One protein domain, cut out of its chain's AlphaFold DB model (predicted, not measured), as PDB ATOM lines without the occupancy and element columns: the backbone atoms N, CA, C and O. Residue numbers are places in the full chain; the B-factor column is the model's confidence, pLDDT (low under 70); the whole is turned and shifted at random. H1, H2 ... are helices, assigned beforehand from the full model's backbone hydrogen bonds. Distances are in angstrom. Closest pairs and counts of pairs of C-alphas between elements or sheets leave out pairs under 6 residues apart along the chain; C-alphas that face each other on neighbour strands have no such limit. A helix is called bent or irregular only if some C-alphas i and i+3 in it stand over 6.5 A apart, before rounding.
ATOM      1  N   ILE A 267      92.258  11.077  -5.495       92.19
ATOM      2  CA  ILE A 267      93.495  10.594  -6.133       92.19
ATOM      3  C   ILE A 267      93.356  10.605  -7.664       92.19
ATOM      4  O   ILE A 267      94.241  11.069  -8.375       92.19
ATOM      5  N   ALA A 268      92.232  10.124  -8.199       90.94
ATOM      6  CA  ALA A 268      91.978  10.162  -9.637       90.94
ATOM      7  C   ALA A 268      91.833  11.611 -10.134       90.94
ATOM      8  O   ALA A 268      92.428  11.972 -11.149       90.94
ATOM      9  N   THR A 269      91.132  12.465  -9.393       89.88
ATOM     10  CA  THR A 269      90.979  13.891  -9.697       89.88
ATOM     11  C   THR A 269      92.323  14.598  -9.746       89.88
ATOM     12  O   THR A 269      92.607  15.304 -10.713       89.88
ATOM     13  N   ALA A 270      93.203  14.370  -8.772       88.94
ATOM     14  CA  ALA A 270      94.552  14.928  -8.792       88.94
ATOM     15  C   ALA A 270      95.380  14.374  -9.970       88.94
ATOM     16  O   ALA A 270      96.067  15.131 -10.670       88.94
ATOM     17  N   ALA A 271      95.260  13.075 -10.264       92.00
ATOM     18  CA  ALA A 271      95.951  12.422 -11.371       92.00
ATOM     19  C   ALA A 271      95.529  12.973 -12.745       92.00
ATOM     20  O   ALA A 271      96.390  13.291 -13.581       92.00
ATOM     21  N   TYR A 272      94.230  13.138 -12.995       89.62
ATOM     22  CA  TYR A 272      93.671  13.557 -14.289       89.62
ATOM     23  C   TYR A 272      93.462  15.074 -14.401       89.62
ATOM     24  O   TYR A 272      93.600  15.629 -15.486       89.62
ATOM     25  N   GLY A 273      93.379  15.780 -13.277       81.56
ATOM     26  CA  GLY A 273      93.408  17.244 -13.172       81.56
ATOM     27  C   GLY A 273      92.050  17.932 -13.174       81.56
ATOM     28  O   GLY A 273      92.018  19.157 -13.148       81.56
ATOM     29  N   SER A 274      90.958  17.178 -13.237       78.44
ATOM     30  CA  SER A 274      89.597  17.700 -13.175       78.44
ATOM     31  C   SER A 274      88.661  16.608 -12.670       78.44
ATOM     32  O   SER A 274      88.829  15.446 -13.038       78.44
ATOM     33  N   GLU A 275      87.661  16.991 -11.874       76.38
ATOM     34  CA  GLU A 275      86.536  16.118 -11.511       76.38
ATOM     35  C   GLU A 275      85.700  15.737 -12.744       76.38
ATOM     36  O   GLU A 275      85.081  14.679 -12.768       76.38
ATOM     37  N   LEU A 276      85.719  16.564 -13.796       73.88
ATOM     38  CA  LEU A 276      85.021  16.339 -15.068       73.88
ATOM     39  C   LEU A 276      85.854  15.531 -16.074       73.88
ATOM     40  O   LEU A 276      85.442  15.355 -17.220       73.88
ATOM     41  N   ALA A 277      87.043  15.060 -15.687       80.88
ATOM     42  CA  ALA A 277      87.820  14.187 -16.556       80.88
ATOM     43  C   ALA A 277      87.027  12.890 -16.832       80.88
ATOM     44  O   ALA A 277      86.492  12.315 -15.880       80.88
ATOM     45  N   PRO A 278      86.978  12.390 -18.083       86.62
ATOM     46  CA  PRO A 278      86.209  11.190 -18.431       86.62
ATOM     47  C   PRO A 278      86.540   9.978 -17.552       86.62
ATOM     48  O   PRO A 278      85.662   9.207 -17.184       86.62
ATOM     49  N   GLU A 279      87.806   9.830 -17.160       92.81
ATOM     50  CA  GLU A 279      88.262   8.756 -16.279       92.81
ATOM     51  C   GLU A 279      87.702   8.861 -14.854       92.81
ATOM     52  O   GLU A 279      87.425   7.846 -14.216       92.81
ATOM     53  N   VAL A 280      87.552  10.086 -14.346       90.50
ATOM     54  CA  VAL A 280      86.989  10.353 -13.016       90.50
ATOM     55  C   VAL A 280      85.474  10.182 -13.050       90.50
ATOM     56  O   VAL A 280      84.910   9.569 -12.147       90.50
ATOM     57  N   GLN A 281      84.830  10.639 -14.125       87.88
ATOM     58  CA  GLN A 281      83.398  10.447 -14.337       87.88
ATOM     59  C   GLN A 281      83.036   8.966 -14.433       87.88
ATOM     60  O   GLN A 281      82.134   8.545 -13.725       87.88
ATOM     61  N   ALA A 282      83.805   8.140 -15.148       90.62
ATOM     62  CA  ALA A 282      83.566   6.694 -15.188       90.62
ATOM     63  C   ALA A 282      83.555   6.050 -13.783       90.62
ATOM     64  O   ALA A 282      82.694   5.227 -13.471       90.62
ATOM     65  N   LEU A 283      84.484   6.451 -12.901       92.50
ATOM     66  CA  LEU A 283      84.518   5.982 -11.509       92.50
ATOM     67  C   LEU A 283      83.285   6.439 -10.718       92.50
ATOM     68  O   LEU A 283      82.735   5.654  -9.942       92.50
ATOM     69  N   ARG A 284      82.863   7.693 -10.909       87.94
ATOM     70  CA  ARG A 284      81.688   8.275 -10.247       87.94
ATOM     71  C   ARG A 284      80.398   7.631 -10.731       87.94
ATOM     72  O   ARG A 284      79.608   7.210  -9.902       87.94
ATOM     73  N   GLU A 285      80.216   7.477 -12.035       89.19
ATOM     74  CA  GLU A 285      79.047   6.835 -12.640       89.19
ATOM     75  C   GLU A 285      78.897   5.387 -12.168       89.19
ATOM     76  O   GLU A 285      77.807   4.980 -11.773       89.19
ATOM     77  N   PHE A 286      79.991   4.620 -12.112       91.38
ATOM     78  CA  PHE A 286      79.939   3.275 -11.543       91.38
ATOM     79  C   PHE A 286      79.569   3.309 -10.056       91.38
ATOM     80  O   PHE A 286      78.688   2.576  -9.609       91.38
ATOM     81  N   ARG A 287      80.214   4.172  -9.264       91.06
ATOM     82  CA  ARG A 287      79.936   4.274  -7.827       91.06
ATOM     83  C   ARG A 287      78.492   4.696  -7.558       91.06
ATOM     84  O   ARG A 287      77.784   3.989  -6.853       91.06
ATOM     85  N   ASP A 288      78.073   5.829  -8.097       87.31
ATOM     86  CA  ASP A 288      76.805   6.486  -7.781       87.31
ATOM     87  C   ASP A 288      75.638   5.830  -8.532       87.31
ATOM     88  O   ASP A 288      74.567   5.632  -7.965       87.31
ATOM     89  N   GLY A 289      75.854   5.427  -9.787       85.31
ATOM     90  CA  GLY A 289      74.830   4.829 -10.642       85.31
ATOM     91  C   GLY A 289      74.641   3.321 -10.458       85.31
ATOM     92  O   GLY A 289      73.541   2.820 -10.693       85.31
ATOM     93  N   ILE A 290      75.668   2.586 -10.016       91.19
ATOM     94  CA  ILE A 290      75.603   1.122  -9.862       91.19
ATOM     95  C   ILE A 290      75.788   0.708  -8.400       91.19
ATOM     96  O   ILE A 290      74.903   0.079  -7.822       91.19
ATOM     97  N   VAL A 291      76.918   1.055  -7.776       91.81
ATOM     98  CA  VAL A 291      77.277   0.528  -6.447       91.81
ATOM     99  C   VAL A 291      76.331   1.042  -5.357       91.81
ATOM    100  O   VAL A 291      75.803   0.250  -4.575       91.81
ATOM    101  N   MET A 292      76.098   2.354  -5.302       88.19
ATOM    102  CA  MET A 292      75.287   2.999  -4.263       88.19
ATOM    103  C   MET A 292      73.800   2.633  -4.346       88.19
ATOM    104  O   MET A 292      73.105   2.701  -3.337       88.19
ATOM    105  N   ASN A 293      73.342   2.150  -5.503       88.88
ATOM    106  CA  ASN A 293      71.962   1.716  -5.736       88.88
ATOM    107  C   ASN A 293      71.669   0.284  -5.251       88.88
ATOM    108  O   ASN A 293      70.613  -0.269  -5.552       88.88
ATOM    109  N   THR A 294      72.594  -0.323  -4.503       88.56
ATOM    110  CA  THR A 294      72.447  -1.669  -3.928       88.56
ATOM    111  C   THR A 294      72.766  -1.668  -2.435       88.56
ATOM    112  O   THR A 294      73.583  -0.874  -1.952       88.56
ATOM    113  N   ASN A 295      72.153  -2.575  -1.679       86.94
ATOM    114  CA  ASN A 295      72.396  -2.748  -0.249       86.94
ATOM    115  C   ASN A 295      73.832  -3.199   0.012       86.94
ATOM    116  O   ASN A 295      74.531  -2.586   0.829       86.94
ATOM    117  N   ALA A 296      74.294  -4.235  -0.694       89.31
ATOM    118  CA  ALA A 296      75.651  -4.743  -0.532       89.31
ATOM    119  C   ALA A 296      76.704  -3.693  -0.929       89.31
ATOM    120  O   ALA A 296      77.698  -3.510  -0.217       89.31
ATOM    121  N   GLY A 297      76.474  -2.972  -2.033       91.00
ATOM    122  CA  GLY A 297      77.381  -1.946  -2.540       91.00
ATOM    123  C   GLY A 297      77.457  -0.709  -1.645       91.00
ATOM    124  O   GLY A 297      78.551  -0.313  -1.247       91.00
ATOM    125  N   SER A 298      76.323  -0.130  -1.245       87.19
ATOM    126  CA  SER A 298      76.297   1.056  -0.369       87.19
ATOM    127  C   SER A 298      76.951   0.803   1.000       87.19
ATOM    128  O   SER A 298      77.687   1.651   1.512       87.19
ATOM    129  N   HIS A 299      76.770  -0.387   1.586       88.06
ATOM    130  CA  HIS A 299      77.419  -0.750   2.851       88.06
ATOM    131  C   HIS A 299      78.921  -1.001   2.698       88.06
ATOM    132  O   HIS A 299      79.688  -0.606   3.581       88.06
ATOM    133  N   PHE A 300      79.354  -1.602   1.586       91.75
ATOM    134  CA  PHE A 300      80.773  -1.676   1.246       91.75
ATOM    135  C   PHE A 300      81.378  -0.277   1.118       91.75
ATOM    136  O   PHE A 300      82.433  -0.009   1.692       91.75
ATOM    137  N   MET A 301      80.685   0.636   0.429       88.94
ATOM    138  CA  MET A 301      81.158   2.001   0.213       88.94
ATOM    139  C   MET A 301      81.379   2.762   1.519       88.94
ATOM    140  O   MET A 301      82.320   3.542   1.595       88.94
ATOM    141  N   ARG A 302      80.620   2.487   2.589       83.44
ATOM    142  CA  ARG A 302      80.908   3.053   3.923       83.44
ATOM    143  C   ARG A 302      82.277   2.619   4.456       83.44
ATOM    144  O   ARG A 302      83.050   3.462   4.909       83.44
ATOM    145  N   ALA A 303      82.593   1.324   4.384       84.75
ATOM    146  CA  ALA A 303      83.894   0.805   4.814       84.75
ATOM    147  C   ALA A 303      85.030   1.297   3.906       84.75
ATOM    148  O   ALA A 303      86.080   1.726   4.392       84.75
ATOM    149  N   PHE A 304      84.804   1.276   2.591       90.38
ATOM    150  CA  PHE A 304      85.760   1.762   1.608       90.38
ATOM    151  C   PHE A 304      86.056   3.250   1.791       90.38
ATOM    152  O   PHE A 304      87.224   3.616   1.842       90.38
ATOM    153  N   ASN A 305      85.036   4.097   1.957       84.88
ATOM    154  CA  ASN A 305      85.201   5.537   2.159       84.88
ATOM    155  C   ASN A 305      86.002   5.830   3.428       84.88
ATOM    156  O   ASN A 305      86.952   6.608   3.375       84.88
ATOM    157  N   ALA A 306      85.683   5.164   4.544       83.25
ATOM    158  CA  ALA A 306      86.427   5.328   5.792       83.25
ATOM    159  C   ALA A 306      87.922   5.003   5.618       83.25
ATOM    160  O   ALA A 306      88.784   5.724   6.118       83.25
ATOM    161  N   PHE A 307      88.239   3.946   4.866       88.38
ATOM    162  CA  PHE A 307      89.620   3.604   4.538       88.38
ATOM    163  C   PHE A 307      90.251   4.603   3.557       88.38
ATOM    164  O   PHE A 307      91.336   5.117   3.819       88.38
ATOM    165  N   TYR A 308      89.586   4.903   2.445       90.88
ATOM    166  CA  TYR A 308      90.097   5.737   1.360       90.88
ATOM    167  C   TYR A 308      90.387   7.171   1.818       90.88
ATOM    168  O   TYR A 308      91.503   7.658   1.636       90.88
ATOM    169  N   TYR A 309      89.431   7.827   2.482       85.38
ATOM    170  CA  TYR A 309      89.592   9.208   2.953       85.38
ATOM    171  C   TYR A 309      90.547   9.347   4.141       85.38
ATOM    172  O   TYR A 309      90.973  10.460   4.441       85.38
ATOM    173  N   SER A 310      90.967   8.243   4.772       87.38
ATOM    174  CA  SER A 310      92.000   8.292   5.818       87.38
ATOM    175  C   SER A 310      93.385   8.693   5.292       87.38
ATOM    176  O   SER A 310      94.227   9.134   6.072       87.38
ATOM    177  N   PHE A 311      93.636   8.555   3.983       91.00
ATOM    178  CA  PHE A 311      94.933   8.880   3.377       91.00
ATOM    179  C   PHE A 311      94.839   9.634   2.043       91.00
ATOM    180  O   PHE A 311      95.800  10.309   1.663       91.00
ATOM    181  N   SER A 312      93.722   9.535   1.313       90.94
ATOM    182  CA  SER A 312      93.598  10.107  -0.032       90.94
ATOM    183  C   SER A 312      93.804  11.628  -0.122       90.94
ATOM    184  O   SER A 312      94.445  12.037  -1.094       90.94
ATOM    185  N   PRO A 313      93.400  12.475   0.858       86.00
ATOM    186  CA  PRO A 313      93.628  13.920   0.767       86.00
ATOM    187  C   PRO A 313      95.115  14.289   0.740       86.00
ATOM    188  O   PRO A 313      95.540  15.152  -0.028       86.00
ATOM    189  N   GLU A 314      95.936  13.612   1.546       88.81
ATOM    190  CA  GLU A 314      97.376  13.882   1.607       88.81
ATOM    191  C   GLU A 314      98.095  13.409   0.338       88.81
ATOM    192  O   GLU A 314      98.974  14.105  -0.172       88.81
ATOM    193  N   ILE A 315      97.680  12.276  -0.241       92.00
ATOM    194  CA  ILE A 315      98.206  11.820  -1.535       92.00
ATOM    195  C   ILE A 315      97.840  12.801  -2.656       92.00
ATOM    196  O   ILE A 315      98.726  13.207  -3.409       92.00
ATOM    197  N   ALA A 316      96.583  13.253  -2.720       90.38
ATOM    198  CA  ALA A 316      96.131  14.212  -3.729       90.38
ATOM    199  C   ALA A 316      96.917  15.538  -3.658       90.38
ATOM    200  O   ALA A 316      97.379  16.052  -4.681       90.38
ATOM    201  N   LYS A 317      97.178  16.056  -2.446       87.88
ATOM    202  CA  LYS A 317      98.046  17.234  -2.243       87.88
ATOM    203  C   LYS A 317      99.468  17.008  -2.769       87.88
ATOM    204  O   LYS A 317     100.051  17.902  -3.389       87.88
ATOM    205  N   LEU A 318     100.047  15.826  -2.539       92.50
ATOM    206  CA  LEU A 318     101.387  15.493  -3.032       92.50
ATOM    207  C   LEU A 318     101.440  15.402  -4.563       92.50
ATOM    208  O   LEU A 318     102.433  15.829  -5.158       92.50
ATOM    209  N   GLU A 319     100.396  14.889  -5.214       93.62
ATOM    210  CA  GLU A 319     100.305  14.827  -6.680       93.62
ATOM    211  C   GLU A 319     100.292  16.214  -7.330       93.62
ATOM    212  O   GLU A 319     100.962  16.424  -8.346       93.62
ATOM    213  N   LEU A 320      99.592  17.177  -6.719       85.38
ATOM    214  CA  LEU A 320      99.587  18.570  -7.173       85.38
ATOM    215  C   LEU A 320     100.981  19.207  -7.077       85.38
ATOM    216  O   LEU A 320     101.368  19.997  -7.939       85.38
ATOM    217  N   LYS A 321     101.764  18.826  -6.060       91.31
ATOM    218  CA  LYS A 321     103.126  19.331  -5.847       91.31
ATOM    219  C   LYS A 321     104.159  18.688  -6.778       91.31
ATOM    220  O   LYS A 321     105.074  19.371  -7.240       91.31
ATOM    221  N   TYR A 322     104.045  17.387  -7.056       92.94
ATOM    222  CA  TYR A 322     105.066  16.624  -7.781       92.94
ATOM    223  C   TYR A 322     104.518  15.980  -9.062       92.94
ATOM    224  O   TYR A 322     103.910  14.909  -9.036       92.94
ATOM    225  N   LYS A 323     104.855  16.564 -10.224       90.75
ATOM    226  CA  LYS A 323     104.440  16.061 -11.553       90.75
ATOM    227  C   LYS A 323     104.806  14.588 -11.797       90.75
ATOM    228  O   LYS A 323     104.033  13.862 -12.417       90.75
ATOM    229  N   THR A 324     105.961  14.135 -11.303       94.06
ATOM    230  CA  THR A 324     106.393  12.733 -11.432       94.06
ATOM    231  C   THR A 324     105.466  11.786 -10.673       94.06
ATOM    232  O   THR A 324     105.085  10.753 -11.218       94.06
ATOM    233  N   LEU A 325     105.054  12.151  -9.453       92.75
ATOM    234  CA  LEU A 325     104.121  11.353  -8.655       92.75
ATOM    235  C   LEU A 325     102.768  11.245  -9.364       92.75
ATOM    236  O   LEU A 325     102.284  10.135  -9.560       92.75
ATOM    237  N   ARG A 326     102.236  12.367  -9.858       92.62
ATOM    238  CA  ARG A 326     101.001  12.403 -10.657       92.62
ATOM    239  C   ARG A 326     101.045  11.447 -11.858       92.62
ATOM    240  O   ARG A 326     100.086  10.731 -12.132       92.62
ATOM    241  N   SER A 327     102.173  11.392 -12.575       93.50
ATOM    242  CA  SER A 327     102.350  10.473 -13.714       93.50
ATOM    243  C   SER A 327     102.408   8.999 -13.293       93.50
ATOM    244  O   SER A 327     101.892   8.132 -14.003       93.50
ATOM    245  N   ILE A 328     103.035   8.703 -12.150       94.88
ATOM    246  CA  ILE A 328     103.080   7.351 -11.582       94.88
ATOM    247  C   ILE A 328     101.669   6.918 -11.177       94.88
ATOM    248  O   ILE A 328     101.227   5.850 -11.596       94.88
ATOM    249  N   ILE A 329     100.939   7.761 -10.443       94.69
ATOM    250  CA  ILE A 329      99.561   7.482 -10.025       94.69
ATOM    251  C   ILE A 329      98.663   7.264 -11.240       94.69
ATOM    252  O   ILE A 329      97.970   6.253 -11.296       94.69
ATOM    253  N   ARG A 330      98.742   8.107 -12.278       93.62
ATOM    254  CA  ARG A 330      97.982   7.899 -13.522       93.62
ATOM    255  C   ARG A 330      98.249   6.527 -14.153       93.62
ATOM    256  O   ARG A 330      97.325   5.861 -14.613       93.62
ATOM    257  N   THR A 331      99.504   6.079 -14.138       93.94
ATOM    258  CA  THR A 331      99.889   4.751 -14.646       93.94
ATOM    259  C   THR A 331      99.310   3.628 -13.781       93.94
ATOM    260  O   THR A 331      98.853   2.624 -14.319       93.94
ATOM    261  N   ILE A 332      99.286   3.811 -12.458       93.50
ATOM    262  CA  ILE A 332      98.706   2.865 -11.495       93.50
ATOM    263  C   ILE A 332      97.177   2.816 -11.600       93.50
ATOM    264  O   ILE A 332      96.615   1.738 -11.442       93.50
ATOM    265  N   VAL A 333      96.505   3.935 -11.878       93.81
ATOM    266  CA  VAL A 333      95.036   4.023 -11.974       93.81
ATOM    267  C   VAL A 333      94.515   3.484 -13.305       93.81
ATOM    268  O   VAL A 333      93.423   2.928 -13.358       93.81
ATOM    269  N   ARG A 334      95.286   3.576 -14.394       93.88
ATOM    270  CA  ARG A 334      94.823   3.156 -15.727       93.88
ATOM    271  C   ARG A 334      94.297   1.707 -15.805       93.88
ATOM    272  O   ARG A 334      93.228   1.525 -16.383       93.88
ATOM    273  N   PRO A 335      94.956   0.677 -15.238       94.88
ATOM    274  CA  PRO A 335      94.389  -0.668 -15.205       94.88
ATOM    275  C   PRO A 335      93.120  -0.768 -14.351       94.88
ATOM    276  O   PRO A 335      92.260  -1.580 -14.674       94.88
ATOM    277  N   LEU A 336      92.969   0.051 -13.302       93.94
ATOM    278  CA  LEU A 336      91.742   0.073 -12.492       93.94
ATOM    279  C   LEU A 336      90.533   0.514 -13.315       93.94
ATOM    280  O   LEU A 336      89.465  -0.049 -13.130       93.94
ATOM    281  N   LEU A 337      90.699   1.450 -14.253       94.00
ATOM    282  CA  LEU A 337      89.618   1.866 -15.156       94.00
ATOM    283  C   LEU A 337      89.192   0.734 -16.100       94.00
ATOM    284  O   LEU A 337      88.009   0.568 -16.364       94.00
ATOM    285  N   ILE A 338      90.140  -0.088 -16.562       95.44
ATOM    286  CA  ILE A 338      89.828  -1.275 -17.376       95.44
ATOM    287  C   ILE A 338      89.084  -2.315 -16.531       95.44
ATOM    288  O   ILE A 338      88.111  -2.910 -16.980       95.44
ATOM    289  N   ILE A 339      89.531  -2.533 -15.292       96.00
ATOM    290  CA  ILE A 339      88.860  -3.428 -14.344       96.00
ATOM    291  C   ILE A 339      87.434  -2.942 -14.067       96.00
ATOM    292  O   ILE A 339      86.517  -3.758 -14.048       96.00
ATOM    293  N   LEU A 340      87.250  -1.633 -13.885       95.06
ATOM    294  CA  LEU A 340      85.954  -0.998 -13.675       95.06
ATOM    295  C   LEU A 340      85.009  -1.252 -14.851       95.06
ATOM    296  O   LEU A 340      83.880  -1.678 -14.634       95.06
ATOM    297  N   ASP A 341      85.479  -1.046 -16.081       94.62
ATOM    298  CA  ASP A 341      84.705  -1.296 -17.301       94.62
ATOM    299  C   ASP A 341      84.275  -2.770 -17.399       94.62
ATOM    300  O   ASP A 341      83.092  -3.079 -17.552       94.62
ATOM    301  N   VAL A 342      85.200  -3.712 -17.185       95.25
ATOM    302  CA  VAL A 342      84.878  -5.151 -17.165       95.25
ATOM    303  C   VAL A 342      83.853  -5.475 -16.074       95.25
ATOM    304  O   VAL A 342      82.897  -6.209 -16.317       95.25
ATOM    305  N   SER A 343      84.019  -4.922 -14.876       94.75
ATOM    306  CA  SER A 343      83.088  -5.115 -13.763       94.75
ATOM    307  C   SER A 343      81.714  -4.492 -14.011       94.75
ATOM    308  O   SER A 343      80.708  -5.075 -13.601       94.75
ATOM    309  N   SER A 344      81.650  -3.364 -14.715       93.38
ATOM    310  CA  SER A 344      80.396  -2.726 -15.136       93.38
ATOM    311  C   SER A 344      79.641  -3.632 -16.106       93.38
ATOM    312  O   SER A 344      78.486  -3.964 -15.863       93.38
ATOM    313  N   ASN A 345      80.336  -4.174 -17.110       93.56
ATOM    314  CA  ASN A 345      79.765  -5.154 -18.036       93.56
ATOM    315  C   ASN A 345      79.272  -6.429 -17.317       93.56
ATOM    316  O   ASN A 345      78.209  -6.960 -17.639       93.56
ATOM    317  N   VAL A 346      80.012  -6.924 -16.313       93.12
ATOM    318  CA  VAL A 346      79.567  -8.063 -15.482       93.12
ATOM    319  C   VAL A 346      78.268  -7.734 -14.742       93.12
ATOM    320  O   VAL A 346      77.384  -8.587 -14.667       93.12
ATOM    321  N   PHE A 347      78.138  -6.516 -14.209       93.75
ATOM    322  CA  PHE A 347      76.915  -6.070 -13.545       93.75
ATOM    323  C   PHE A 347      75.735  -5.998 -14.523       93.75
ATOM    324  O   PHE A 347      74.672  -6.534 -14.222       93.75
ATOM    325  N   GLU A 348      75.926  -5.414 -15.708       91.56
ATOM    326  CA  GLU A 348      74.872  -5.277 -16.723       91.56
ATOM    327  C   GLU A 348      74.291  -6.627 -17.160       91.56
ATOM    328  O   GLU A 348      73.070  -6.793 -17.204       91.56
ATOM    329  N   VAL A 349      75.146  -7.628 -17.400       92.50
ATOM    330  CA  VAL A 349      74.720  -8.999 -17.747       92.50
ATOM    331  C   VAL A 349      73.881  -9.641 -16.634       92.50
ATOM    332  O   VAL A 349      73.023 -10.485 -16.896       92.50
ATOM    333  N   LEU A 350      74.114  -9.241 -15.384       91.06
ATOM    334  CA  LEU A 350      73.474  -9.783 -14.186       91.06
ATOM    335  C   LEU A 350      72.406  -8.846 -13.593       91.06
ATOM    336  O   LEU A 350      71.909  -9.085 -12.489       91.06
ATOM    337  N   SER A 351      72.016  -7.810 -14.339       85.12
ATOM    338  CA  SER A 351      71.093  -6.751 -13.904       85.12
ATOM    339  C   SER A 351      69.682  -7.243 -13.562       85.12
ATOM    340  O   SER A 351      68.934  -6.538 -12.888       85.12
ATOM    341  N   PHE A 352      69.331  -8.481 -13.933       89.75
ATOM    342  CA  PHE A 352      68.090  -9.142 -13.508       89.75
ATOM    343  C   PHE A 352      67.965  -9.268 -11.980       89.75
ATOM    344  O   PHE A 352      66.859  -9.406 -11.461       89.75
ATOM    345  N   SER A 353      69.089  -9.233 -11.258       91.56
ATOM    346  CA  SER A 353      69.130  -9.200  -9.795       91.56
ATOM    347  C   SER A 353      70.255  -8.269  -9.332       91.56
ATOM    348  O   SER A 353      71.391  -8.727  -9.194       91.56
ATOM    349  N   PRO A 354      69.966  -6.976  -9.083       90.81
ATOM    350  CA  PRO A 354      70.986  -5.967  -8.781       90.81
ATOM    351  C   PRO A 354      71.924  -6.351  -7.627       90.81
ATOM    352  O   PRO A 354      73.133  -6.189  -7.756       90.81
ATOM    353  N   GLU A 355      71.405  -6.959  -6.552       91.81
ATOM    354  CA  GLU A 355      72.225  -7.406  -5.410       91.81
ATOM    355  C   GLU A 355      73.201  -8.539  -5.769       91.81
ATOM    356  O   GLU A 355      74.367  -8.531  -5.376       91.81
ATOM    357  N   ILE A 356      72.772  -9.525  -6.561       91.44
ATOM    358  CA  ILE A 356      73.675 -10.600  -7.002       91.44
ATOM    359  C   ILE A 356      74.674 -10.045  -8.021       91.44
ATOM    360  O   ILE A 356      75.860 -10.380  -7.972       91.44
ATOM    361  N   GLY A 357      74.203  -9.174  -8.917       93.81
ATOM    362  CA  GLY A 357      75.017  -8.507  -9.922       93.81
ATOM    363  C   GLY A 357      76.162  -7.724  -9.295       93.81
ATOM    364  O   GLY A 357      77.310  -7.906  -9.703       93.81
ATOM    365  N   ILE A 358      75.894  -6.918  -8.261       95.50
ATOM    366  CA  ILE A 358      76.941  -6.126  -7.607       95.50
ATOM    367  C   ILE A 358      77.922  -6.997  -6.825       95.50
ATOM    368  O   ILE A 358      79.124  -6.748  -6.868       95.50
ATOM    369  N   VAL A 359      77.456  -8.061  -6.161       95.31
ATOM    370  CA  VAL A 359      78.339  -8.975  -5.424       95.31
ATOM    371  C   VAL A 359      79.281  -9.698  -6.385       95.31
ATOM    372  O   VAL A 359      80.486  -9.765  -6.135       95.31
ATOM    373  N   LEU A 360      78.771 -10.203  -7.511       95.06
ATOM    374  CA  LEU A 360      79.592 -10.879  -8.517       95.06
ATOM    375  C   LEU A 360      80.519  -9.910  -9.258       95.06
ATOM    376  O   LEU A 360      81.693 -10.231  -9.454       95.06
ATOM    377  N   SER A 361      80.036  -8.714  -9.599       95.75
ATOM    378  CA  SER A 361      80.858  -7.634 -10.158       95.75
ATOM    379  C   SER A 361      81.990  -7.235  -9.203       95.75
ATOM    380  O   SER A 361      83.148  -7.136  -9.617       95.75
ATOM    381  N   GLY A 362      81.691  -7.115  -7.906       95.56
ATOM    382  CA  GLY A 362      82.655  -6.834  -6.846       95.56
ATOM    383  C   GLY A 362      83.679  -7.953  -6.654       95.56
ATOM    384  O   GLY A 362      84.870  -7.668  -6.519       95.56
ATOM    385  N   ILE A 363      83.270  -9.226  -6.710       96.31
ATOM    386  CA  ILE A 363      84.191 -10.377  -6.687       96.31
ATOM    387  C   ILE A 363      85.101 -10.366  -7.918       96.31
ATOM    388  O   ILE A 363      86.304 -10.605  -7.780       96.31
ATOM    389  N   ALA A 364      84.561 -10.075  -9.104       96.38
ATOM    390  CA  ALA A 364      85.337  -9.970 -10.337       96.38
ATOM    391  C   ALA A 364      86.364  -8.829 -10.249       96.38
ATOM    392  O   ALA A 364      87.557  -9.078 -10.447       96.38
ATOM    393  N   ALA A 365      85.927  -7.628  -9.847       96.38
ATOM    394  CA  ALA A 365      86.784  -6.463  -9.611       96.38
ATOM    395  C   ALA A 365      87.920  -6.816  -8.647       96.38
ATOM    396  O   ALA A 365      89.100  -6.723  -8.980       96.38
ATOM    397  N   SER A 366      87.553  -7.315  -7.467       97.00
ATOM    398  CA  SER A 366      88.468  -7.706  -6.395       97.00
ATOM    399  C   SER A 366      89.471  -8.759  -6.856       97.00
ATOM    400  O   SER A 366      90.658  -8.675  -6.544       97.00
ATOM    401  N   SER A 367      89.029  -9.739  -7.641       96.75
ATOM    402  CA  SER A 367      89.906 -10.791  -8.159       96.75
ATOM    403  C   SER A 367      90.926 -10.251  -9.162       96.75
ATOM    404  O   SER A 367      92.099 -10.625  -9.114       96.75
ATOM    405  N   MET A 368      90.514  -9.342 -10.051       97.00
ATOM    406  CA  MET A 368      91.424  -8.695 -10.999       97.00
ATOM    407  C   MET A 368      92.416  -7.768 -10.285       97.00
ATOM    408  O   MET A 368      93.613  -7.812 -10.574       97.00
ATOM    409  N   ILE A 369      91.952  -6.988  -9.301       96.19
ATOM    410  CA  ILE A 369      92.810  -6.112  -8.489       96.19
ATOM    411  C   ILE A 369      93.826  -6.950  -7.701       96.19
ATOM    412  O   ILE A 369      95.017  -6.633  -7.693       96.19
ATOM    413  N   GLY A 370      93.388  -8.041  -7.070       95.50
ATOM    414  CA  GLY A 370      94.263  -8.958  -6.341       95.50
ATOM    415  C   GLY A 370      95.343  -9.568  -7.237       95.50
ATOM    416  O   GLY A 370      96.531  -9.502  -6.915       95.50
ATOM    417  N   ALA A 371      94.950 -10.094  -8.397       94.31
ATOM    418  CA  ALA A 371      95.881 -10.680  -9.358       94.31
ATOM    419  C   ALA A 371      96.897  -9.667  -9.919       94.31
ATOM    420  O   ALA A 371      98.050 -10.027 -10.159       94.31
ATOM    421  N   LEU A 372      96.495  -8.410 -10.132       95.25
ATOM    422  CA  LEU A 372      97.359  -7.404 -10.748       95.25
ATOM    423  C   LEU A 372      98.260  -6.684  -9.735       95.25
ATOM    424  O   LEU A 372      99.463  -6.552  -9.965       95.25
ATOM    425  N   TYR A 373      97.698  -6.226  -8.614       94.31
ATOM    426  CA  TYR A 373      98.395  -5.353  -7.664       94.31
ATOM    427  C   TYR A 373      98.939  -6.099  -6.447       94.31
ATOM    428  O   TYR A 373     100.032  -5.787  -5.973       94.31
ATOM    429  N   LEU A 374      98.217  -7.099  -5.938       93.44
ATOM    430  CA  LEU A 374      98.628  -7.803  -4.722       93.44
ATOM    431  C   LEU A 374      99.641  -8.921  -5.017       93.44
ATOM    432  O   LEU A 374     100.545  -9.159  -4.215       93.44
ATOM    433  N   THR A 375      99.571  -9.568  -6.185       91.94
ATOM    434  CA  THR A 375     100.536 -10.601  -6.604       91.94
ATOM    435  C   THR A 375     102.007 -10.160  -6.580       91.94
ATOM    436  O   THR A 375     102.800 -10.893  -5.981       91.94
ATOM    437  N   PRO A 376     102.431  -9.016  -7.163       91.06
ATOM    438  CA  PRO A 376     103.836  -8.602  -7.097       91.06
ATOM    439  C   PRO A 376     104.304  -8.338  -5.657       91.06
ATOM    440  O   PRO A 376     105.432  -8.684  -5.304       91.06
ATOM    441  N   ILE A 377     103.429  -7.812  -4.795       90.94
ATOM    442  CA  ILE A 377     103.719  -7.589  -3.371       90.94
ATOM    443  C   ILE A 377     103.925  -8.930  -2.653       90.94
ATOM    444  O   ILE A 377     104.921  -9.124  -1.955       90.94
ATOM    445  N   LEU A 378     103.023  -9.892  -2.866       88.94
ATOM    446  CA  LEU A 378     103.149 -11.233  -2.294       88.94
ATOM    447  C   LEU A 378     104.386 -11.973  -2.814       88.94
ATOM    448  O   LEU A 378     105.024 -12.690  -2.045       88.94
ATOM    449  N   ALA A 379     104.754 -11.787  -4.084       87.25
ATOM    450  CA  ALA A 379     105.972 -12.355  -4.653       87.25
ATOM    451  C   ALA A 379     107.225 -11.835  -3.930       87.25
ATOM    452  O   ALA A 379     108.082 -12.631  -3.545       87.25
ATOM    453  N   LEU A 380     107.305 -10.523  -3.680       88.00
ATOM    454  CA  LEU A 380     108.401  -9.912  -2.921       88.00
ATOM    455  C   LEU A 380     108.477 -10.462  -1.490       88.00
ATOM    456  O   LEU A 380     109.548 -10.866  -1.039       88.00
ATOM    457  N   ILE A 381     107.341 -10.560  -0.798       86.75
ATOM    458  CA  ILE A 381     107.275 -11.131   0.556       86.75
ATOM    459  C   ILE A 381     107.716 -12.601   0.551       86.75
ATOM    460  O   ILE A 381     108.494 -13.021   1.409       86.75
ATOM    461  N   ALA A 382     107.265 -13.393  -0.424       83.12
ATOM    462  CA  ALA A 382     107.634 -14.801  -0.543       83.12
ATOM    463  C   ALA A 382     109.142 -14.993  -0.786       83.12
ATOM    464  O   ALA A 382     109.730 -15.928  -0.230       83.12
ATOM    465  N   LEU A 383     109.772 -14.100  -1.559       82.75
ATOM    466  CA  LEU A 383     111.224 -14.078  -1.759       82.75
ATOM    467  C   LEU A 383     111.966 -13.797  -0.444       82.75
ATOM    468  O   LEU A 383     112.885 -14.539  -0.093       82.75
ATOM    469  N   VAL A 384     111.531 -12.788   0.318       85.44
ATOM    470  CA  VAL A 384     112.139 -12.419   1.613       85.44
ATOM    471  C   VAL A 384     111.974 -13.534   2.652       85.44
ATOM    472  O   VAL A 384     112.925 -13.898   3.343       85.44
ATOM    473  N   LEU A 385     110.787 -14.141   2.729       80.44
ATOM    474  CA  LEU A 385     110.462 -15.193   3.698       80.44
ATOM    475  C   LEU A 385     110.951 -16.596   3.287       80.44
ATOM    476  O   LEU A 385     110.568 -17.586   3.918       80.44
ATOM    477  N   LYS A 386     111.787 -16.708   2.242       73.88
ATOM    478  CA  LYS A 386     112.329 -17.975   1.708       73.88
ATOM    479  C   LYS A 386     111.241 -19.029   1.468       73.88
ATOM    480  O   LYS A 386     111.376 -20.188   1.858       73.88
ATOM    481  N   ASN A 387     110.153 -18.612   0.826       66.88
ATOM    482  CA  ASN A 387     109.062 -19.478   0.381       66.88
ATOM    483  C   ASN A 387     108.315 -20.237   1.504       66.88
ATOM    484  O   ASN A 387     107.708 -21.277   1.259       66.88
ATOM    485  N   LYS A 388     108.320 -19.720   2.743       59.72
ATOM    486  CA  LYS A 388     107.581 -20.304   3.884       59.72
ATOM    487  C   LYS A 388     106.059 -20.087   3.851       59.72
ATOM    488  O   LYS A 388     105.373 -20.544   4.767       59.72
ATOM    489  N   LEU A 389     105.501 -19.414   2.839       63.41
ATOM    490  CA  LEU A 389     104.047 -19.265   2.728       63.41
ATOM    491  C   LEU A 389     103.399 -20.628   2.431       63.41
ATOM    492  O   LEU A 389     103.450 -21.146   1.318       63.41
ATOM    493  N   SER A 390     102.766 -21.217   3.450       61.62
ATOM    494  CA  SER A 390     101.995 -22.456   3.324       61.62
ATOM    495  C   SER A 390     100.752 -22.221   2.462       61.62
ATOM    496  O   SER A 390      99.697 -21.814   2.947       61.62
ATOM    497  N   SER A 391     100.888 -22.503   1.167       69.50
ATOM    498  CA  SER A 391      99.867 -22.231   0.154       69.50
ATOM    499  C   SER A 391      98.507 -22.871   0.483       69.50
ATOM    500  O   SER A 391      97.482 -22.210   0.367       69.50
ATOM    501  N   LYS A 392      98.474 -24.109   1.008       80.44
ATOM    502  CA  LYS A 392      97.212 -24.797   1.354       80.44
ATOM    503  C   LYS A 392      96.458 -24.148   2.521       80.44
ATOM    504  O   LYS A 392      95.250 -23.975   2.422       80.44
ATOM    505  N   ARG A 393      97.150 -23.771   3.606       82.69
ATOM    506  CA  ARG A 393      96.504 -23.136   4.773       82.69
ATOM    507  C   ARG A 393      95.951 -21.756   4.424       82.69
ATOM    508  O   ARG A 393      94.859 -21.422   4.867       82.69
ATOM    509  N   ALA A 394      96.673 -20.996   3.599       84.69
ATOM    510  CA  ALA A 394      96.227 -19.686   3.135       84.69
ATOM    511  C   ALA A 394      94.965 -19.780   2.257       84.69
ATOM    512  O   ALA A 394      94.008 -19.053   2.507       84.69
ATOM    513  N   TYR A 395      94.911 -20.720   1.299       86.94
ATOM    514  CA  TYR A 395      93.697 -20.950   0.502       86.94
ATOM    515  C   TYR A 395      92.502 -21.359   1.363       86.94
ATOM    516  O   TYR A 395      91.411 -20.835   1.165       86.94
ATOM    517  N   SER A 396      92.695 -22.259   2.335       89.12
ATOM    518  CA  SER A 396      91.616 -22.646   3.251       89.12
ATOM    519  C   SER A 396      91.136 -21.471   4.105       89.12
ATOM    520  O   SER A 396      89.933 -21.298   4.258       89.12
ATOM    521  N   PHE A 397      92.045 -20.644   4.626       91.38
ATOM    522  CA  PHE A 397      91.695 -19.486   5.452       91.38
ATOM    523  C   PHE A 397      90.876 -18.446   4.677       91.38
ATOM    524  O   PHE A 397      89.768 -18.107   5.088       91.38
ATOM    525  N   PHE A 398      91.376 -17.988   3.525       92.50
ATOM    526  CA  PHE A 398      90.658 -16.993   2.725       92.50
ATOM    527  C   PHE A 398      89.412 -17.574   2.047       92.50
ATOM    528  O   PHE A 398      88.431 -16.860   1.874       92.50
ATOM    529  N   GLY A 399      89.401 -18.872   1.726       92.38
ATOM    530  CA  GLY A 399      88.203 -19.566   1.251       92.38
ATOM    531  C   GLY A 399      87.091 -19.583   2.301       92.38
ATOM    532  O   GLY A 399      85.945 -19.277   1.983       92.38
ATOM    533  N   LEU A 400      87.430 -19.857   3.567       94.75
ATOM    534  CA  LEU A 400      86.475 -19.770   4.676       94.75
ATOM    535  C   LEU A 400      85.973 -18.338   4.888       94.75
ATOM    536  O   LEU A 400      84.788 -18.154   5.138       94.75
ATOM    537  N   TRP A 401      86.838 -17.330   4.749       95.44
ATOM    538  CA  TRP A 401      86.426 -15.923   4.820       95.44
ATOM    539  C   TRP A 401      85.469 -15.531   3.699       95.44
ATOM    540  O   TRP A 401      84.492 -14.841   3.971       95.44
ATOM    541  N   LEU A 402      85.699 -16.003   2.471       94.94
ATOM    542  CA  LEU A 402      84.798 -15.744   1.348       94.94
ATOM    543  C   LEU A 402      83.415 -16.358   1.598       94.94
ATOM    544  O   LEU A 402      82.403 -15.677   1.459       94.94
ATOM    545  N   ILE A 403      83.370 -17.623   2.030       95.50
ATOM    546  CA  ILE A 403      82.112 -18.313   2.359       95.50
ATOM    547  C   ILE A 403      81.407 -17.610   3.523       95.50
ATOM    548  O   ILE A 403      80.209 -17.347   3.450       95.50
ATOM    549  N   SER A 404      82.143 -17.267   4.583       95.44
ATOM    550  CA  SER A 404      81.598 -16.528   5.723       95.44
ATOM    551  C   SER A 404      81.060 -15.163   5.302       95.44
ATOM    552  O   SER A 404      80.001 -14.769   5.774       95.44
ATOM    553  N   GLY A 405      81.756 -14.443   4.422       94.06
ATOM    554  CA  GLY A 405      81.315 -13.151   3.908       94.06
ATOM    555  C   GLY A 405      80.023 -13.259   3.097       94.06
ATOM    556  O   GLY A 405      79.111 -12.467   3.311       94.06
ATOM    557  N   LEU A 406      79.898 -14.283   2.244       94.19
ATOM    558  CA  LEU A 406      78.670 -14.567   1.489       94.19
ATOM    559  C   LEU A 406      77.493 -14.928   2.406       94.19
ATOM    560  O   LEU A 406      76.383 -14.446   2.198       94.19
ATOM    561  N   LEU A 407      77.735 -15.731   3.449       93.56
ATOM    562  CA  LEU A 407      76.720 -16.046   4.460       93.56
ATOM    563  C   LEU A 407      76.285 -14.792   5.228       93.56
ATOM    564  O   LEU A 407      75.092 -14.586   5.435       93.56
ATOM    565  N   LEU A 408      77.238 -13.941   5.620       93.38
ATOM    566  CA  LEU A 408      76.957 -12.681   6.308       93.38
ATOM    567  C   LEU A 408      76.177 -11.701   5.431       93.38
ATOM    568  O   LEU A 408      75.282 -11.046   5.952       93.38
ATOM    569  N   LEU A 409      76.464 -11.625   4.127       90.38
ATOM    570  CA  LEU A 409      75.648 -10.845   3.194       90.38
ATOM    571  C   LEU A 409      74.223 -11.393   3.109       90.38
ATOM    572  O   LEU A 409      73.278 -10.640   3.312       90.38
ATOM    573  N   GLY A 410      74.059 -12.704   2.901       88.62
ATOM    574  CA  GLY A 410      72.732 -13.320   2.795       88.62
ATOM    575  C   GLY A 410      71.869 -13.128   4.048       88.62
ATOM    576  O   GLY A 410      70.675 -12.868   3.943       88.62
ATOM    577  N   VAL A 411      72.468 -13.203   5.242       88.38
ATOM    578  CA  VAL A 411      71.780 -12.899   6.513       88.38
ATOM    579  C   VAL A 411      71.586 -11.387   6.705       88.38
ATOM    580  O   VAL A 411      70.593 -10.943   7.287       88.38
ATOM    581  N   GLY A 412      72.530 -10.584   6.218       85.31
ATOM    582  CA  GLY A 412      72.518  -9.126   6.298       85.31
ATOM    583  C   GLY A 412      71.352  -8.492   5.543       85.31
ATOM    584  O   GLY A 412      70.763  -7.544   6.056       85.31
ATOM    585  N   GLU A 413      70.957  -9.063   4.402       83.19
ATOM    586  CA  GLU A 413      69.799  -8.590   3.623       83.19
ATOM    587  C   GLU A 413      68.480  -8.675   4.408       83.19
ATOM    588  O   GLU A 413      67.584  -7.855   4.223       83.19
ATOM    589  N   ILE A 414      68.360  -9.632   5.333       81.75
ATOM    590  CA  ILE A 414      67.151  -9.815   6.153       81.75
ATOM    591  C   ILE A 414      67.174  -8.907   7.391       81.75
ATOM    592  O   ILE A 414      66.128  -8.480   7.876       81.75
ATOM    593  N   SER A 415      68.362  -8.645   7.938       72.94
ATOM    594  CA  SER A 415      68.523  -8.061   9.275       72.94
ATOM    595  C   SER A 415      68.867  -6.571   9.298       72.94
ATOM    596  O   SER A 415      68.794  -6.002  10.381       72.94
ATOM    597  N   GLN A 416      69.220  -5.968   8.151       65.44
ATOM    598  CA  GLN A 416      69.656  -4.572   7.968       65.44
ATOM    599  C   GLN A 416      70.587  -4.042   9.079       65.44
ATOM    600  O   GLN A 416      70.161  -3.643  10.160       65.44
ATOM    601  N   GLY A 417      71.895  -3.971   8.807       68.31
ATOM    602  CA  GLY A 417      72.854  -3.417   9.768       68.31
ATOM    603  C   GLY A 417      74.318  -3.719   9.455       68.31
ATOM    604  O   GLY A 417      74.692  -4.003   8.317       68.31
ATOM    605  N   SER A 418      75.167  -3.699  10.489       78.75
ATOM    606  CA  SER A 418      76.633  -3.837  10.393       78.75
ATOM    607  C   SER A 418      77.122  -5.138   9.737       78.75
ATOM    608  O   SER A 418      78.278  -5.215   9.322       78.75
ATOM    609  N   LEU A 419      76.264  -6.158   9.614       85.69
ATOM    610  CA  LEU A 419      76.594  -7.432   8.966       85.69
ATOM    611  C   LEU A 419      76.839  -7.278   7.459       85.69
ATOM    612  O   LEU A 419      77.758  -7.913   6.946       85.69
ATOM    613  N   LEU A 420      76.095  -6.403   6.771       84.94
ATOM    614  CA  LEU A 420      76.303  -6.126   5.341       84.94
ATOM    615  C   LEU A 420      77.666  -5.474   5.091       84.94
ATOM    616  O   LEU A 420      78.380  -5.840   4.157       84.94
ATOM    617  N   LEU A 421      78.065  -4.557   5.976       85.75
ATOM    618  CA  LEU A 421      79.366  -3.888   5.922       85.75
ATOM    619  C   LEU A 421      80.512  -4.887   6.126       85.75
ATOM    620  O   LEU A 421      81.468  -4.908   5.349       85.75
ATOM    621  N   ILE A 422      80.409  -5.746   7.146       89.88
ATOM    622  CA  ILE A 422      81.430  -6.762   7.442       89.88
ATOM    623  C   ILE A 422      81.484  -7.813   6.324       89.88
ATOM    624  O   ILE A 422      82.570  -8.153   5.855       89.88
ATOM    625  N   GLY A 423      80.328  -8.312   5.881       92.44
ATOM    626  CA  GLY A 423      80.212  -9.347   4.854       92.44
ATOM    627  C   GLY A 423      80.786  -8.909   3.508       92.44
ATOM    628  O   GLY A 423      81.650  -9.595   2.961       92.44
ATOM    629  N   SER A 424      80.378  -7.737   3.012       91.75
ATOM    630  CA  SER A 424      80.889  -7.177   1.753       91.75
ATOM    631  C   SER A 424      82.402  -6.926   1.794       91.75
ATOM    632  O   SER A 424      83.122  -7.327   0.878       91.75
ATOM    633  N   SER A 425      82.916  -6.363   2.894       93.94
ATOM    634  CA  SER A 425      84.354  -6.129   3.081       93.94
ATOM    635  C   SER A 425      85.157  -7.435   3.116       93.94
ATOM    636  O   SER A 425      86.217  -7.536   2.496       93.94
ATOM    637  N   LEU A 426      84.647  -8.467   3.802       95.25
ATOM    638  CA  LEU A 426      85.273  -9.794   3.848       95.25
ATOM    639  C   LEU A 426      85.340 -10.442   2.466       95.25
ATOM    640  O   LEU A 426      86.365 -11.039   2.128       95.25
ATOM    641  N   ILE A 427      84.285 -10.319   1.658       96.00
ATOM    642  CA  ILE A 427      84.256 -10.844   0.287       96.00
ATOM    643  C   ILE A 427      85.339 -10.183  -0.561       96.00
ATOM    644  O   ILE A 427      86.129 -10.891  -1.182       96.00
ATOM    645  N   VAL A 428      85.434  -8.852  -0.537       96.19
ATOM    646  CA  VAL A 428      86.446  -8.107  -1.304       96.19
ATOM    647  C   VAL A 428      87.860  -8.535  -0.904       96.19
ATOM    648  O   VAL A 428      88.649  -8.967  -1.748       96.19
ATOM    649  N   LEU A 429      88.171  -8.514   0.397       95.69
ATOM    650  CA  LEU A 429      89.505  -8.860   0.899       95.69
ATOM    651  C   LEU A 429      89.882 -10.322   0.625       95.69
ATOM    652  O   LEU A 429      91.028 -10.618   0.269       95.69
ATOM    653  N   SER A 430      88.934 -11.248   0.778       96.25
ATOM    654  CA  SER A 430      89.169 -12.670   0.515       96.25
ATOM    655  C   SER A 430      89.313 -12.965  -0.980       96.25
ATOM    656  O   SER A 430      90.236 -13.689  -1.349       96.25
ATOM    657  N   ALA A 431      88.496 -12.361  -1.848       96.62
ATOM    658  CA  ALA A 431      88.605 -12.495  -3.302       96.62
ATOM    659  C   ALA A 431      89.936 -11.930  -3.832       96.62
ATOM    660  O   ALA A 431      90.635 -12.604  -4.598       96.62
ATOM    661  N   MET A 432      90.352 -10.747  -3.358       95.62
ATOM    662  CA  MET A 432      91.673 -10.174  -3.659       95.62
ATOM    663  C   MET A 432      92.807 -11.106  -3.215       95.62
ATOM    664  O   MET A 432      93.750 -11.356  -3.963       95.62
ATOM    665  N   SER A 433      92.717 -11.659  -2.005       94.62
ATOM    666  CA  SER A 433      93.769 -12.518  -1.450       94.62
ATOM    667  C   SER A 433      93.863 -13.869  -2.168       94.62
ATOM    668  O   SER A 433      94.960 -14.328  -2.491       94.62
ATOM    669  N   LEU A 434      92.724 -14.509  -2.454       94.38
ATOM    670  CA  LEU A 434      92.661 -15.794  -3.159       94.38
ATOM    671  C   LEU A 434      93.197 -15.681  -4.587       94.38
ATOM    672  O   LEU A 434      94.041 -16.485  -4.986       94.38
ATOM    673  N   SER A 435      92.745 -14.675  -5.337       95.38
ATOM    674  CA  SER A 435      93.206 -14.425  -6.708       95.38
ATOM    675  C   SER A 435      94.707 -14.136  -6.763       95.38
ATOM    676  O   SER A 435      95.412 -14.719  -7.589       95.38
ATOM    677  N   ALA A 436      95.226 -13.334  -5.828       93.25
ATOM    678  CA  ALA A 436      96.645 -13.013  -5.763       93.25
ATOM    679  C   ALA A 436      97.519 -14.251  -5.494       93.25
ATOM    680  O   ALA A 436      98.565 -14.427  -6.129       93.25
ATOM    681  N   LEU A 437      97.078 -15.133  -4.585       91.31
ATOM    682  CA  LEU A 437      97.739 -16.408  -4.291       91.31
ATOM    683  C   LEU A 437      97.707 -17.358  -5.497       91.31
ATOM    684  O   LEU A 437      98.725 -17.996  -5.796       91.31
ATOM    685  N   LEU A 438      96.567 -17.443  -6.194       91.44
ATOM    686  CA  LEU A 438      96.412 -18.261  -7.402       91.44
ATOM    687  C   LEU A 438      97.365 -17.794  -8.500       91.44
ATOM    688  O   LEU A 438      98.120 -18.611  -9.037       91.44
ATOM    689  N   ALA A 439      97.382 -16.492  -8.783       91.06
ATOM    690  CA  ALA A 439      98.262 -15.884  -9.774       91.06
ATOM    691  C   ALA A 439      99.745 -16.115  -9.437       91.06
ATOM    692  O   ALA A 439     100.515 -16.529 -10.305       91.06
ATOM    693  N   LEU A 440     100.141 -15.959  -8.168       88.81
ATOM    694  CA  LEU A 440     101.508 -16.235  -7.717       88.81
ATOM    695  C   LEU A 440     101.905 -17.705  -7.936       88.81
ATOM    696  O   LEU A 440     102.998 -18.003  -8.425       88.81
ATOM    697  N   ASN A 441     101.012 -18.640  -7.602       86.62
ATOM    698  CA  ASN A 441     101.253 -20.071  -7.782       86.62
ATOM    699  C   ASN A 441     101.383 -20.434  -9.272       86.62
ATOM    700  O   ASN A 441     102.327 -21.127  -9.658       86.62
ATOM    701  N   LEU A 442     100.481 -19.927 -10.116       87.62
ATOM    702  CA  LEU A 442     100.525 -20.095 -11.572       87.62
ATOM    703  C   LEU A 442     101.833 -19.551 -12.159       87.62
ATOM    704  O   LEU A 442     102.523 -20.281 -12.872       87.62
ATOM    705  N   ALA A 443     102.225 -18.331 -11.789       85.88
ATOM    706  CA  ALA A 443     103.477 -17.723 -12.228       85.88
ATOM    707  C   ALA A 443     104.695 -18.570 -11.823       85.88
ATOM    708  O   ALA A 443     105.555 -18.859 -12.654       85.88
ATOM    709  N   SER A 444     104.747 -19.050 -10.575       82.69
ATOM    710  CA  SER A 444     105.861 -19.884 -10.100       82.69
ATOM    711  C   SER A 444     105.978 -21.218 -10.854       82.69
ATOM    712  O   SER A 444     107.085 -21.643 -11.196       82.69
ATOM    713  N   LYS A 445     104.846 -21.856 -11.185       84.25
ATOM    714  CA  LYS A 445     104.808 -23.087 -11.991       84.25
ATOM    715  C   LYS A 445     105.232 -22.838 -13.433       84.25
ATOM    716  O   LYS A 445     105.991 -23.638 -13.972       84.25
ATOM    717  N   LEU A 446     104.786 -21.739 -14.043       84.69
ATOM    718  CA  LEU A 446     105.199 -21.353 -15.393       84.69
ATOM    719  C   LEU A 446     106.709 -21.110 -15.454       84.69
ATOM    720  O   LEU A 446     107.379 -21.676 -16.313       84.69
ATOM    721  N   ILE A 447     107.273 -20.376 -14.490       83.06
ATOM    722  CA  ILE A 447     108.726 -20.159 -14.389       83.06
ATOM    723  C   ILE A 447     109.473 -21.495 -14.245       83.06
ATOM    724  O   ILE A 447     110.497 -21.707 -14.897       83.06
ATOM    725  N   ALA A 448     108.967 -22.422 -13.426       80.06
ATOM    726  CA  ALA A 448     109.560 -23.750 -13.276       80.06
ATOM    727  C   ALA A 448     109.494 -24.580 -14.574       80.06
ATOM    728  O   ALA A 448     110.457 -25.273 -14.906       80.06
ATOM    729  N   LEU A 449     108.393 -24.489 -15.328       82.00
ATOM    730  CA  LEU A 449     108.237 -25.136 -16.633       82.00
ATOM    731  C   LEU A 449     109.219 -24.568 -17.663       82.00
ATOM    732  O   LEU A 449     109.912 -25.354 -18.305       82.00
ATOM    733  N   PHE A 450     109.352 -23.239 -17.752       78.19
ATOM    734  CA  PHE A 450     110.320 -22.572 -18.633       78.19
ATOM    735  C   PHE A 450     111.773 -22.939 -18.300       78.19
ATOM    736  O   PHE A 450     112.566 -23.214 -19.199       78.19
ATOM    737  N   ARG A 451     112.130 -23.027 -17.010       77.62
ATOM    738  CA  ARG A 451     113.460 -23.514 -16.597       77.62
ATOM    739  C   ARG A 451     113.697 -24.967 -17.021       77.62
ATOM    740  O   ARG A 451     114.800 -25.311 -17.432       77.62
ATOM    741  N   LYS A 452     112.670 -25.820 -16.950       77.69
ATOM    742  CA  LYS A 452     112.762 -27.241 -17.318       77.69
ATOM    743  C   LYS A 452     112.856 -27.463 -18.834       77.69
ATOM    744  O   LYS A 452     113.540 -28.392 -19.254       77.69
ATOM    745  N   THR A 453     112.194 -26.642 -19.649       70.50
ATOM    746  CA  THR A 453     112.295 -26.696 -21.120       70.50
ATOM    747  C   THR A 453     113.598 -26.086 -21.634       70.50
ATOM    748  O   THR A 453     114.219 -26.675 -22.516       70.50
TER     749      THR A 453
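What this domain is: This is residues 267 to 453 of the 468 residues of an uncharacterized protein of Candidatus Korarchaeota archaeon (UniProt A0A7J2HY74). The domain is a V of helices: one arm is made by the three long helices H6, H7 and H8, the other by H1 to H5, with H1, H4 and H5a at its far end, and the two arms meet where H3 and H5b touch the first arm. In the long arm H8 crosses H6 as an X and H7 folds back beside H8, while the last residues of H8, 445 to 453, stick out alone. The printed part has 187 residues with eight named helices, H1 to H8 in order along the chain, and no named strand; its class is all helix. It is compact, with a radius of gyration of the C-alphas of 18.2 A, and spans 50 by 48 by 31 A.

Where its parts are: Find C-alpha 267 at (93.495, 10.594, -6.133); there H1 begins and runs to residue 272. Next comes H2, residues 278 to 291, which is neither bent nor irregular, but only just: C-alphas 288 and 291 are 6.1 A apart. H3 follows at residues 295 to 308, 19.7 A long, and H4 at residues 312 to 321. Look then at H5, residues 323 to 349: by its hydrogen bonds it was assigned as one helix, but it is bent, with C-alphas 332 and 335 6.7 A apart. Its arms are H5a, residues 323 to 332, and H5b, residues 335 to 349, at a shallow tilt of 34.8 degrees, only just short of steep. H6 starts at C-alpha 354, (70.986, -5.967, -8.781), and runs 42.9 A to residue 384, with a kink of 44 degrees near residue 374; it is neither bent nor irregular, but only just, since C-alphas 373 and 376 are 6.4 A apart. H7, residues 391 to 415, is 35.6 A long. H8, residues 418 to 453, is the longest at 52.8 A and ends at C-alpha 453, (112.295, -26.696, -21.120).

How they stand to each other: Begin at H5, the hub with its arms taken together, touching four other helices. H5a touches H1, about perpendicular at 74 degrees, with Ala 271 and Arg 326 the closest C-alphas at 5.1 A; it touches H4 only at the corner, Glu 319 to Arg 326, 4.7 A. H1 also touches H4, where the C-alphas of Ile 267 and Ala 316 come to 5.1 A, and forms a helical hairpin with H2, closest at Ala 268 and Val 280, 6.0 A. H5b touches H2 at a steep tilt of 38 degrees, the same way, closest at the C-alphas of Phe 286 and Ser 344, 7.0 A. H5b and H6 form a helical hairpin at 30 degrees, closest at Phe 347 and Gly 357, 4.8 A. From H6 go on to H8: they touch at a steep tilt of 48 degrees, with the C-alphas of Gly 370 and Met 432 3.9 A apart, and H8 does so with residues 424 to 440 alone. H7 and H8 form a helical hairpin at a shallow tilt of 26 degrees, closest at Gly 405 and Gly 423, 4.1 A, while H6 and H7 are near each other. H3 touches H8, about perpendicular at 74 degrees, closest at His 299 and Leu 421, 4.8 A; H3 and H5b are apart. In H1, H4, H5a, H5b and H8 every O i to N i+4 pair is within hydrogen-bond range; in H2 and H3 9 of 10 are, in H6 24 of 27 and in H7 20 of 21.

The domain as a whole: The two C-alphas farthest apart are those of Ser 415 and Thr 453, 56.5 A. The printed part has no cut. The link from H6 to H7 is short, the others are tight, and none is long. Look at the B-factor column: the mean pLDDT of the printed part is 88.9, and residues 387 to 391 and 416 to 417 are under 70.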